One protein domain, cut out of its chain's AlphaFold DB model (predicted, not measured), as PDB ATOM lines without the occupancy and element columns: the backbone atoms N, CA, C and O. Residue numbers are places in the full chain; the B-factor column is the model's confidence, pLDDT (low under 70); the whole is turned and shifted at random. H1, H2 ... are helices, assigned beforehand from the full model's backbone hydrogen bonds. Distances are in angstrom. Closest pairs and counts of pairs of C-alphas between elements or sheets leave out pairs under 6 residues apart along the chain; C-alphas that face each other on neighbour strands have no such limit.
ATOM      1  N   GLY A   3      -6.200  38.659  17.024       85.38
ATOM      2  CA  GLY A   3      -7.524  38.065  16.785       85.38
ATOM      3  C   GLY A   3      -8.480  38.104  17.990       85.38
ATOM      4  O   GLY A   3      -9.690  38.117  17.798       85.38
ATOM      5  N   TYR A   4      -7.965  38.179  19.224       91.19
ATOM      6  CA  TYR A   4      -8.790  38.305  20.431       91.19
ATOM      7  C   TYR A   4      -9.457  39.681  20.559       91.19
ATOM      8  O   TYR A   4     -10.434  39.794  21.295       91.19
ATOM      9  N   LEU A   5      -9.013  40.698  19.804       91.88
ATOM     10  CA  LEU A   5      -9.725  41.980  19.698       91.88
ATOM     11  C   LEU A   5     -11.127  41.809  19.088       91.88
ATOM     12  O   LEU A   5     -12.016  42.606  19.363       91.88
ATOM     13  N   PHE A   6     -11.337  40.745  18.307       93.19
ATOM     14  CA  PHE A   6     -12.621  40.392  17.695       93.19
ATOM     15  C   PHE A   6     -13.368  39.291  18.475       93.19
ATOM     16  O   PHE A   6     -14.327  38.704  17.974       93.19
ATOM     17  N   GLY A   7     -12.928  38.991  19.703       95.12
ATOM     18  CA  GLY A   7     -13.526  38.002  20.601       95.12
ATOM     19  C   GLY A   7     -12.770  36.671  20.683       95.12
ATOM     20  O   GLY A   7     -11.943  36.328  19.835       95.12
ATOM     21  N   ASN A   8     -13.078  35.887  21.721       94.94
ATOM     22  CA  ASN A   8     -12.323  34.675  22.075       94.94
ATOM     23  C   ASN A   8     -12.333  33.605  20.979       94.94
ATOM     24  O   ASN A   8     -11.318  32.952  20.753       94.94
ATOM     25  N   ARG A   9     -13.454  33.444  20.263       95.12
ATOM     26  CA  ARG A   9     -13.558  32.465  19.172       95.12
ATOM     27  C   ARG A   9     -12.591  32.791  18.033       95.12
ATOM     28  O   ARG A   9     -11.829  31.917  17.629       95.12
ATOM     29  N   TRP A  10     -12.604  34.030  17.543       95.50
ATOM     30  CA  TRP A  10     -11.701  34.478  16.480       95.50
ATOM     31  C   TRP A  10     -10.247  34.480  16.946       95.50
ATOM     32  O   TRP A  10      -9.370  33.999  16.232       95.50
ATOM     33  N   GLY A  11      -9.999  34.912  18.183       96.00
ATOM     34  CA  GLY A  11      -8.688  34.838  18.813       96.00
ATOM     35  C   GLY A  11      -8.108  33.428  18.850       96.00
ATOM     36  O   GLY A  11      -6.970  33.229  18.419       96.00
ATOM     37  N   ALA A  12      -8.889  32.449  19.314       96.31
ATOM     38  CA  ALA A  12      -8.485  31.048  19.376       96.31
ATOM     39  C   ALA A  12      -8.242  30.463  17.979       96.31
ATOM     40  O   ALA A  12      -7.220  29.818  17.766       96.31
ATOM     41  N   TRP A  13      -9.119  30.742  17.008       96.19
ATOM     42  CA  TRP A  13      -8.948  30.285  15.624       96.19
ATOM     43  C   TRP A  13      -7.681  30.835  14.972       96.19
ATOM     44  O   TRP A  13      -6.857  30.058  14.490       96.19
ATOM     45  N   CYS A  14      -7.488  32.158  14.996       95.38
ATOM     46  CA  CYS A  14      -6.293  32.785  14.436       95.38
ATOM     47  C   CYS A  14      -5.029  32.256  15.113       95.38
ATOM     48  O   CYS A  14      -4.057  31.938  14.436       95.38
ATOM     49  N   TYR A  15      -5.035  32.135  16.441       96.25
ATOM     50  CA  TYR A  15      -3.892  31.598  17.168       96.25
ATOM     51  C   TYR A  15      -3.588  30.150  16.765       96.25
ATOM     52  O   TYR A  15      -2.453  29.853  16.395       96.25
ATOM     53  N   ASN A  16      -4.595  29.272  16.785       96.50
ATOM     54  CA  ASN A  16      -4.429  27.851  16.492       96.50
ATOM     55  C   ASN A  16      -3.934  27.621  15.066       96.50
ATOM     56  O   ASN A  16      -3.112  26.735  14.871       96.50
ATOM     57  N   LEU A  17      -4.360  28.431  14.092       95.75
ATOM     58  CA  LEU A  17      -3.889  28.333  12.710       95.75
ATOM     59  C   LEU A  17      -2.363  28.493  12.605       95.75
ATOM     60  O   LEU A  17      -1.699  27.649  12.008       95.75
ATOM     61  N   PHE A  18      -1.797  29.531  13.230       95.44
ATOM     62  CA  PHE A  18      -0.347  29.774  13.210       95.44
ATOM     63  C   PHE A  18       0.447  28.833  14.129       95.44
ATOM     64  O   PHE A  18       1.651  28.680  13.945       95.44
ATOM     65  N   HIS A  19      -0.216  28.182  15.090       96.88
ATOM     66  CA  HIS A  19       0.407  27.238  16.023       96.88
ATOM     67  C   HIS A  19       0.122  25.770  15.679       96.88
ATOM     68  O   HIS A  19       0.523  24.875  16.425       96.88
ATOM     69  N   HIS A  20      -0.538  25.480  14.558       97.25
ATOM     70  CA  HIS A  20      -0.814  24.111  14.144       97.25
ATOM     71  C   HIS A  20       0.430  23.496  13.488       97.25
ATOM     72  O   HIS A  20       0.760  23.801  12.342       97.25
ATOM     73  N   GLN A  21       1.106  22.581  14.188       96.81
ATOM     74  CA  GLN A  21       2.349  21.963  13.698       96.81
ATOM     75  C   GLN A  21       2.156  21.222  12.367       96.81
ATOM     76  O   GLN A  21       3.027  21.278  11.506       96.81
ATOM     77  N   GLY A  22       0.989  20.603  12.146       97.56
ATOM     78  CA  GLY A  22       0.665  19.986  10.858       97.56
ATOM     79  C   GLY A  22       0.575  20.999   9.710       97.56
ATOM     80  O   GLY A  22       0.992  20.696   8.599       97.56
ATOM     81  N   ALA A  23       0.108  22.225   9.976       97.62
ATOM     82  CA  ALA A  23       0.065  23.274   8.958       97.62
ATOM     83  C   ALA A  23       1.483  23.772   8.649       97.62
ATOM     84  O   ALA A  23       1.841  23.918   7.484       97.62
ATOM     85  N   ALA A  24       2.321  23.937   9.678       98.12
ATOM     86  CA  ALA A  24       3.732  24.268   9.500       98.12
ATOM     87  C   ALA A  24       4.474  23.204   8.669       98.12
ATOM     88  O   ALA A  24       5.193  23.553   7.737       98.12
ATOM     89  N   LEU A  25       4.243  21.911   8.934       98.50
ATOM     90  CA  LEU A  25       4.814  20.816   8.141       98.50
ATOM     91  C   LEU A  25       4.354  20.849   6.679       98.50
ATOM     92  O   LEU A  25       5.179  20.676   5.788       98.50
ATOM     93  N   LEU A  26       3.075  21.124   6.409       98.44
ATOM     94  CA  LEU A  26       2.584  21.283   5.035       98.44
ATOM     95  C   LEU A  26       3.282  22.440   4.306       98.44
ATOM     96  O   LEU A  26       3.640  22.297   3.135       98.44
ATOM     97  N   VAL A  27       3.534  23.560   4.992       98.56
ATOM     98  CA  VAL A  27       4.292  24.693   4.437       98.56
ATOM     99  C   VAL A  27       5.744  24.299   4.151       98.56
ATOM    100  O   VAL A  27       6.245  24.607   3.071       98.56
ATOM    101  N   ILE A  28       6.401  23.574   5.064       98.69
ATOM    102  CA  ILE A  28       7.764  23.044   4.868       98.69
ATOM    103  C   ILE A  28       7.818  22.143   3.630       98.69
ATOM    104  O   ILE A  28       8.650  22.364   2.753       98.69
ATOM    105  N   ILE A  29       6.920  21.156   3.539       98.75
ATOM    106  CA  ILE A  29       6.872  20.197   2.427       98.75
ATOM    107  C   ILE A  29       6.635  20.928   1.104       98.75
ATOM    108  O   ILE A  29       7.310  20.639   0.121       98.75
ATOM    109  N   THR A  30       5.732  21.908   1.088       98.69
ATOM    110  CA  THR A  30       5.442  22.720  -0.103       98.69
ATOM    111  C   THR A  30       6.656  23.558  -0.513       98.69
ATOM    112  O   THR A  30       7.051  23.545  -1.677       98.69
ATOM    113  N   GLY A  31       7.291  24.252   0.437       98.69
ATOM    114  CA  GLY A  31       8.495  25.045   0.187       98.69
ATOM    115  C   GLY A  31       9.659  24.202  -0.328       98.69
ATOM    116  O   GLY A  31      10.362  24.619  -1.245       98.69
ATOM    117  N   TRP A  32       9.824  22.994   0.207       98.56
ATOM    118  CA  TRP A  32      10.819  22.039  -0.264       98.56
ATOM    119  C   TRP A  32      10.495  21.506  -1.668       98.56
ATOM    120  O   TRP A  32      11.343  21.581  -2.553       98.56
ATOM    121  N   HIS A  33       9.264  21.037  -1.902       98.69
ATOM    122  CA  HIS A  33       8.849  20.429  -3.171       98.69
ATOM    123  C   HIS A  33       8.975  21.390  -4.362       98.69
ATOM    124  O   HIS A  33       9.443  20.995  -5.426       98.69
ATOM    125  N   PHE A  34       8.618  22.662  -4.173       98.56
ATOM    126  CA  PHE A  34       8.719  23.691  -5.213       98.56
ATOM    127  C   PHE A  34      10.054  24.452  -5.203       98.56
ATOM    128  O   PHE A  34      10.201  25.418  -5.947       98.56
ATOM    129  N   SER A  35      11.030  24.040  -4.383       98.25
ATOM    130  CA  SER A  35      12.334  24.713  -4.254       98.25
ATOM    131  C   SER A  35      12.212  26.217  -3.963       98.25
ATOM    132  O   SER A  35      12.895  27.035  -4.573       98.25
ATOM    133  N   LEU A  36      11.330  26.588  -3.030       98.69
ATOM    134  CA  LEU A  36      11.076  27.962  -2.589       98.69
ATOM    135  C   LEU A  36      11.733  28.196  -1.214       98.69
ATOM    136  O   LEU A  36      11.099  27.927  -0.187       98.69
ATOM    137  N   PRO A  37      12.973  28.730  -1.141       98.12
ATOM    138  CA  PRO A  37      13.721  28.819   0.116       98.12
ATOM    139  C   PRO A  37      13.022  29.689   1.162       98.12
ATOM    140  O   PRO A  37      13.018  29.363   2.347       98.12
ATOM    141  N   THR A  38      12.369  30.769   0.726       98.62
ATOM    142  CA  THR A  38      11.597  31.651   1.608       98.62
ATOM    143  C   THR A  38      10.413  30.922   2.233       98.62
ATOM    144  O   THR A  38      10.186  31.051   3.433       98.62
ATOM    145  N   LEU A  39       9.674  30.122   1.456       98.50
ATOM    146  CA  LEU A  39       8.521  29.378   1.968       98.50
ATOM    147  C   LEU A  39       8.961  28.263   2.924       98.50
ATOM    148  O   LEU A  39       8.343  28.064   3.969       98.50
ATOM    149  N   LEU A  40      10.072  27.593   2.606       98.69
ATOM    150  CA  LEU A  40      10.700  26.616   3.490       98.69
ATOM    151  C   LEU A  40      11.088  27.250   4.837       98.69
ATOM    152  O   LEU A  40      10.741  26.714   5.888       98.69
ATOM    153  N   LEU A  41      11.738  28.420   4.811       98.69
ATOM    154  CA  LEU A  41      12.103  29.171   6.015       98.69
ATOM    155  C   LEU A  41      10.869  29.572   6.835       98.69
ATOM    156  O   LEU A  41      10.868  29.395   8.051       98.69
ATOM    157  N   VAL A  42       9.803  30.057   6.187       98.50
ATOM    158  CA  VAL A  42       8.530  30.378   6.859       98.50
ATOM    159  C   VAL A  42       7.976  29.151   7.582       98.50
ATOM    160  O   VAL A  42       7.609  29.248   8.752       98.50
ATOM    161  N   GLY A  43       7.959  27.988   6.931       98.56
ATOM    162  CA  GLY A  43       7.499  26.742   7.540       98.56
ATOM    163  C   GLY A  43       8.333  26.326   8.758       98.56
ATOM    164  O   GLY A  43       7.772  25.964   9.793       98.56
ATOM    165  N   ILE A  44       9.662  26.434   8.670       98.62
ATOM    166  CA  ILE A  44      10.582  26.131   9.781       98.62
ATOM    167  C   ILE A  44      10.343  27.079  10.960       98.62
ATOM    168  O   ILE A  44      10.249  26.625  12.101       98.62
ATOM    169  N   ILE A  45      10.193  28.382  10.696       98.50
ATOM    170  CA  ILE A  45       9.889  29.381  11.729       98.50
ATOM    171  C   ILE A  45       8.547  29.067  12.395       98.50
ATOM    172  O   ILE A  45       8.473  29.068  13.621       98.50
ATOM    173  N   LEU A  46       7.501  28.753  11.621       98.19
ATOM    174  CA  LEU A  46       6.186  28.390  12.163       98.19
ATOM    175  C   LEU A  46       6.259  27.144  13.052       98.19
ATOM    176  O   LEU A  46       5.680  27.125  14.140       98.19
ATOM    177  N   LEU A  47       6.992  26.114  12.620       98.56
ATOM    178  CA  LEU A  47       7.153  24.885  13.393       98.56
ATOM    179  C   LEU A  47       7.912  25.143  14.700       98.56
ATOM    180  O   LEU A  47       7.460  24.709  15.759       98.56
ATOM    181  N   GLY A  48       9.029  25.873  14.633       98.19
ATOM    182  CA  GLY A  48       9.828  26.240  15.802       98.19
ATOM    183  C   GLY A  48       9.056  27.122  16.783       98.19
ATOM    184  O   GLY A  48       9.072  26.862  17.985       98.19
ATOM    185  N   HIS A  49       8.312  28.106  16.275       97.56
ATOM    186  CA  HIS A  49       7.449  28.970  17.078       97.56
ATOM    187  C   HIS A  49       6.373  28.162  17.812       97.56
ATOM    188  O   HIS A  49       6.248  28.277  19.029       97.56
ATOM    189  N   SER A  50       5.660  27.285  17.098       97.50
ATOM    190  CA  SER A  50       4.646  26.403  17.686       97.50
ATOM    191  C   SER A  50       5.233  25.454  18.741       97.50
ATOM    192  O   SER A  50       4.652  25.280  19.813       97.50
ATOM    193  N   ALA A  51       6.402  24.863  18.479       97.50
ATOM    194  CA  ALA A  51       7.060  23.958  19.420       97.50
ATOM    195  C   ALA A  51       7.519  24.680  20.698       97.50
ATOM    196  O   ALA A  51       7.276  24.185  21.800       97.50
ATOM    197  N   MET A  52       8.134  25.860  20.560       97.38
ATOM    198  CA  MET A  52       8.553  26.692  21.691       97.38
ATOM    199  C   MET A  52       7.351  27.116  22.539       97.38
ATOM    200  O   MET A  52       7.372  26.992  23.760       97.38
ATOM    201  N   ASP A  53       6.280  27.567  21.894       95.62
ATOM    202  CA  ASP A  53       5.052  27.987  22.560       95.62
ATOM    203  C   ASP A  53       4.402  26.831  23.352       95.62
ATOM    204  O   ASP A  53       4.052  26.996  24.524       95.62
ATOM    205  N   ARG A  54       4.348  25.619  22.781       94.62
ATOM    206  CA  ARG A  54       3.898  24.413  23.501       94.62
ATOM    207  C   ARG A  54       4.792  24.061  24.688       94.62
ATOM    208  O   ARG A  54       4.261  23.684  25.730       94.62
ATOM    209  N   ALA A  55       6.112  24.180  24.552       94.81
ATOM    210  CA  ALA A  55       7.055  23.912  25.641       94.81
ATOM    211  C   ALA A  55       6.867  24.879  26.824       94.81
ATOM    212  O   ALA A  55       7.069  24.498  27.974       94.81
ATOM    213  N   LEU A  56       6.419  26.104  26.549       93.69
ATOM    214  CA  LEU A  56       6.073  27.114  27.552       93.69
ATOM    215  C   LEU A  56       4.638  26.972  28.100       93.69
ATOM    216  O   LEU A  56       4.217  27.775  28.930       93.69
ATOM    217  N   GLY A  57       3.881  25.965  27.651       92.50
ATOM    218  CA  GLY A  57       2.510  25.697  28.091       92.50
ATOM    219  C   GLY A  57       1.433  26.521  27.381       92.50
ATOM    220  O   GLY A  57       0.271  26.462  27.783       92.50
ATOM    221  N   TYR A  58       1.778  27.278  26.333       91.75
ATOM    222  CA  TYR A  58       0.841  28.200  25.693       91.75
ATOM    223  C   TYR A  58      -0.109  27.525  24.705       91.75
ATOM    224  O   TYR A  58      -1.289  27.801  24.823       91.75
ATOM    225  N   SER A  59       0.324  26.583  23.872       92.62
ATOM    226  CA  SER A  59      -0.460  25.516  23.224       92.62
ATOM    227  C   SER A  59      -1.822  25.845  22.568       92.62
ATOM    228  O   SER A  59      -2.344  26.951  22.609       92.62
ATOM    229  N   LEU A  60      -2.454  24.857  21.920       94.69
ATOM    230  CA  LEU A  60      -3.749  25.074  21.250       94.69
ATOM    231  C   LEU A  60      -4.832  25.557  22.225       94.69
ATOM    232  O   LEU A  60      -5.001  24.979  23.300       94.69
ATOM    233  N   LYS A  61      -5.564  26.596  21.811       96.06
ATOM    234  CA  LYS A  61      -6.533  27.360  22.607       96.06
ATOM    235  C   LYS A  61      -7.961  26.889  22.389       96.06
ATOM    236  O   LYS A  61      -8.363  26.636  21.249       96.06
ATOM    237  N   TYR A  62      -8.741  26.873  23.464       95.69
ATOM    238  CA  TYR A  62     -10.194  26.758  23.402       95.69
ATOM    239  C   TYR A  62     -10.854  28.122  23.171       95.69
ATOM    240  O   TYR A  62     -10.294  29.176  23.468       95.69
ATOM    241  N   SER A  63     -12.087  28.115  22.661       94.62
ATOM    242  CA  SER A  63     -12.865  29.342  22.436       94.62
ATOM    243  C   SER A  63     -13.374  30.002  23.723       94.62
ATOM    244  O   SER A  63     -13.957  31.082  23.648       94.62
ATOM    245  N   SER A  64     -13.182  29.375  24.889       92.31
ATOM    246  CA  SER A  64     -13.531  29.935  26.200       92.31
ATOM    247  C   SER A  64     -12.618  31.097  26.600       92.31
ATOM    248  O   SER A  64     -13.083  32.035  27.244       92.31
ATOM    249  N   GLY A  65     -11.361  31.117  26.143       90.38
ATOM    250  CA  GLY A  65     -10.436  32.224  26.372       90.38
ATOM    251  C   GLY A  65      -8.971  31.836  26.184       90.38
ATOM    252  O   GLY A  65      -8.629  30.668  26.050       90.38
ATOM    253  N   PHE A  66      -8.079  32.832  26.212       90.69
ATOM    254  CA  PHE A  66      -6.648  32.628  25.944       90.69
ATOM    255  C   PHE A  66      -5.936  31.692  26.938       90.69
ATOM    256  O   PHE A  66      -4.962  31.029  26.577       90.69
ATOM    257  N   HIS A  67      -6.398  31.648  28.187       92.88
ATOM    258  CA  HIS A  67      -5.770  30.840  29.232       92.88
ATOM    259  C   HIS A  67      -6.167  29.365  29.163       92.88
ATOM    260  O   HIS A  67      -5.455  28.543  29.728       92.88
ATOM    261  N   ASP A  68      -7.256  29.017  28.479       93.88
ATOM    262  CA  ASP A  68      -7.722  27.637  28.398       93.88
ATOM    263  C   ASP A  68      -7.095  26.960  27.178       93.88
ATOM    264  O   ASP A  68      -7.378  27.308  26.027       93.88
ATOM    265  N   THR A  69      -6.224  25.988  27.432       94.38
ATOM    266  CA  THR A  69      -5.472  25.279  26.393       94.38
ATOM    267  C   THR A  69      -5.688  23.776  26.498       94.38
ATOM    268  O   THR A  69      -6.108  23.277  27.543       94.38
ATOM    269  N   HIS A  70      -5.334  23.024  25.455       89.69
ATOM    270  CA  HIS A  70      -5.398  21.558  25.518       89.69
ATOM    271  C   HIS A  70      -4.420  20.936  26.537       89.69
ATOM    272  O   HIS A  70      -4.602  19.783  26.915       89.69
ATOM    273  N   LEU A  71      -3.390  21.672  26.976       91.94
ATOM    274  CA  LEU A  71      -2.471  21.234  28.037       91.94
ATOM    275  C   LEU A  71      -2.989  21.581  29.441       91.94
ATOM    276  O   LEU A  71      -2.331  21.280  30.433       91.94
ATOM    277  N   GLY A  72      -4.156  22.220  29.531       91.44
ATOM    278  CA  GLY A  72      -4.713  22.758  30.761       91.44
ATOM    279  C   GLY A  72      -4.730  24.284  30.774       91.44
ATOM    280  O   GLY A  72      -4.402  24.958  29.791       91.44
ATOM    281  N   ARG A  73      -5.168  24.835  31.906       91.81
ATOM    282  CA  ARG A  73      -5.304  26.278  32.092       91.81
ATOM    283  C   ARG A  73      -3.963  26.910  32.463       91.81
ATOM    284  O   ARG A  73      -3.293  26.450  33.381       91.81
ATOM    285  N   ILE A  74      -3.601  27.985  31.772       90.56
ATOM    286  CA  ILE A  74      -2.412  28.791  32.062       90.56
ATOM    287  C   ILE A  74      -2.675  29.657  33.297       90.56
ATOM    288  O   ILE A  74      -3.717  30.309  33.397       90.56
TER     289      ILE A  74
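Overview. This is residues 3 to 74 of the 79 residues of an uncharacterized protein of Parapedobacter composti (UniProt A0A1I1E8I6). The domain is a helical hairpin of H3 and H4, side by side, with H2 branching off near where H3 begins, as one arm of a Y; the later part of H4 is the other arm, and H3 beside the first part of H4 is the stem. The short H1 folds back at the far end of H2, and the unnamed stretch of residues 56 to 74 loops through the mouth between H2 and the end of H4. The printed part has 72 residues, with four named helices in the order H1, H2, H3, H4 and no named strand, and its class is all helix. It is only just loose, close to compact, with a radius of gyration of the C-alphas of 13.5 A, and only just elongated, with spans of 40 by 25 by 14 A.

Along the chain. Begin with the longest helix, H4, residues 37 to 55: find C-alpha 37 at (13.721, 28.819, 0.116), and from there it runs 26.8 A to C-alpha 55 at (7.055, 23.912, 25.641). Before it comes H3, residues 21 to 33, 18.1 A long from first to last C-alpha. H2, residues 8 to 19, measures 15.9 A. H1, residues 3 to 6, measures 5.7 A and begins at C-alpha 3, at (-7.524, 38.065, 16.785).

Arrangement. Look first at H3 and H4, a helical hairpin: they touch, closest at the C-alphas of Gly 31 and Leu 40, 4.3 A apart, and run opposite ways at a shallow tilt of 19 degrees. H4 also touches H2, with residues 46 to 50 of H4 and residues 18 to 19 of H2 alone. Their closest C-alphas, those of His 19 and Ser 50, are 4.6 A apart, and the two run opposite ways at a steep tilt of 60 degrees. H2 and H3 are close but not clearly touching, with the C-alphas of Leu 17 and Ala 23 closest at 7.4 A; they run the same way at a steep tilt of 41 degrees. H1 touches H2 at residues 10 to 15 of H2 alone, closest at the C-alphas of Tyr 4 and Gly 11, 3.8 A. H1 is apart from H3 and from H4. In H3 and H4 every O i to N i+4 pair is within hydrogen-bond range, in H2 7 of 8 are, and H1 is too short for such a pair.

Size, cuts and confidence. The two C-alphas farthest apart, those of Ser 35 and Arg 73, are 40.4 A apart. The printed part has no cut, and the links H1 to H2, H2 to H3 and H3 to H4 are tight. After H4, residues 56 to 74 hold no named element, but you will find residues 68 to 69 paired antiparallel with residues 72 to 73. The mean pLDDT of the printed part is 95.8, and no printed residue is under 70.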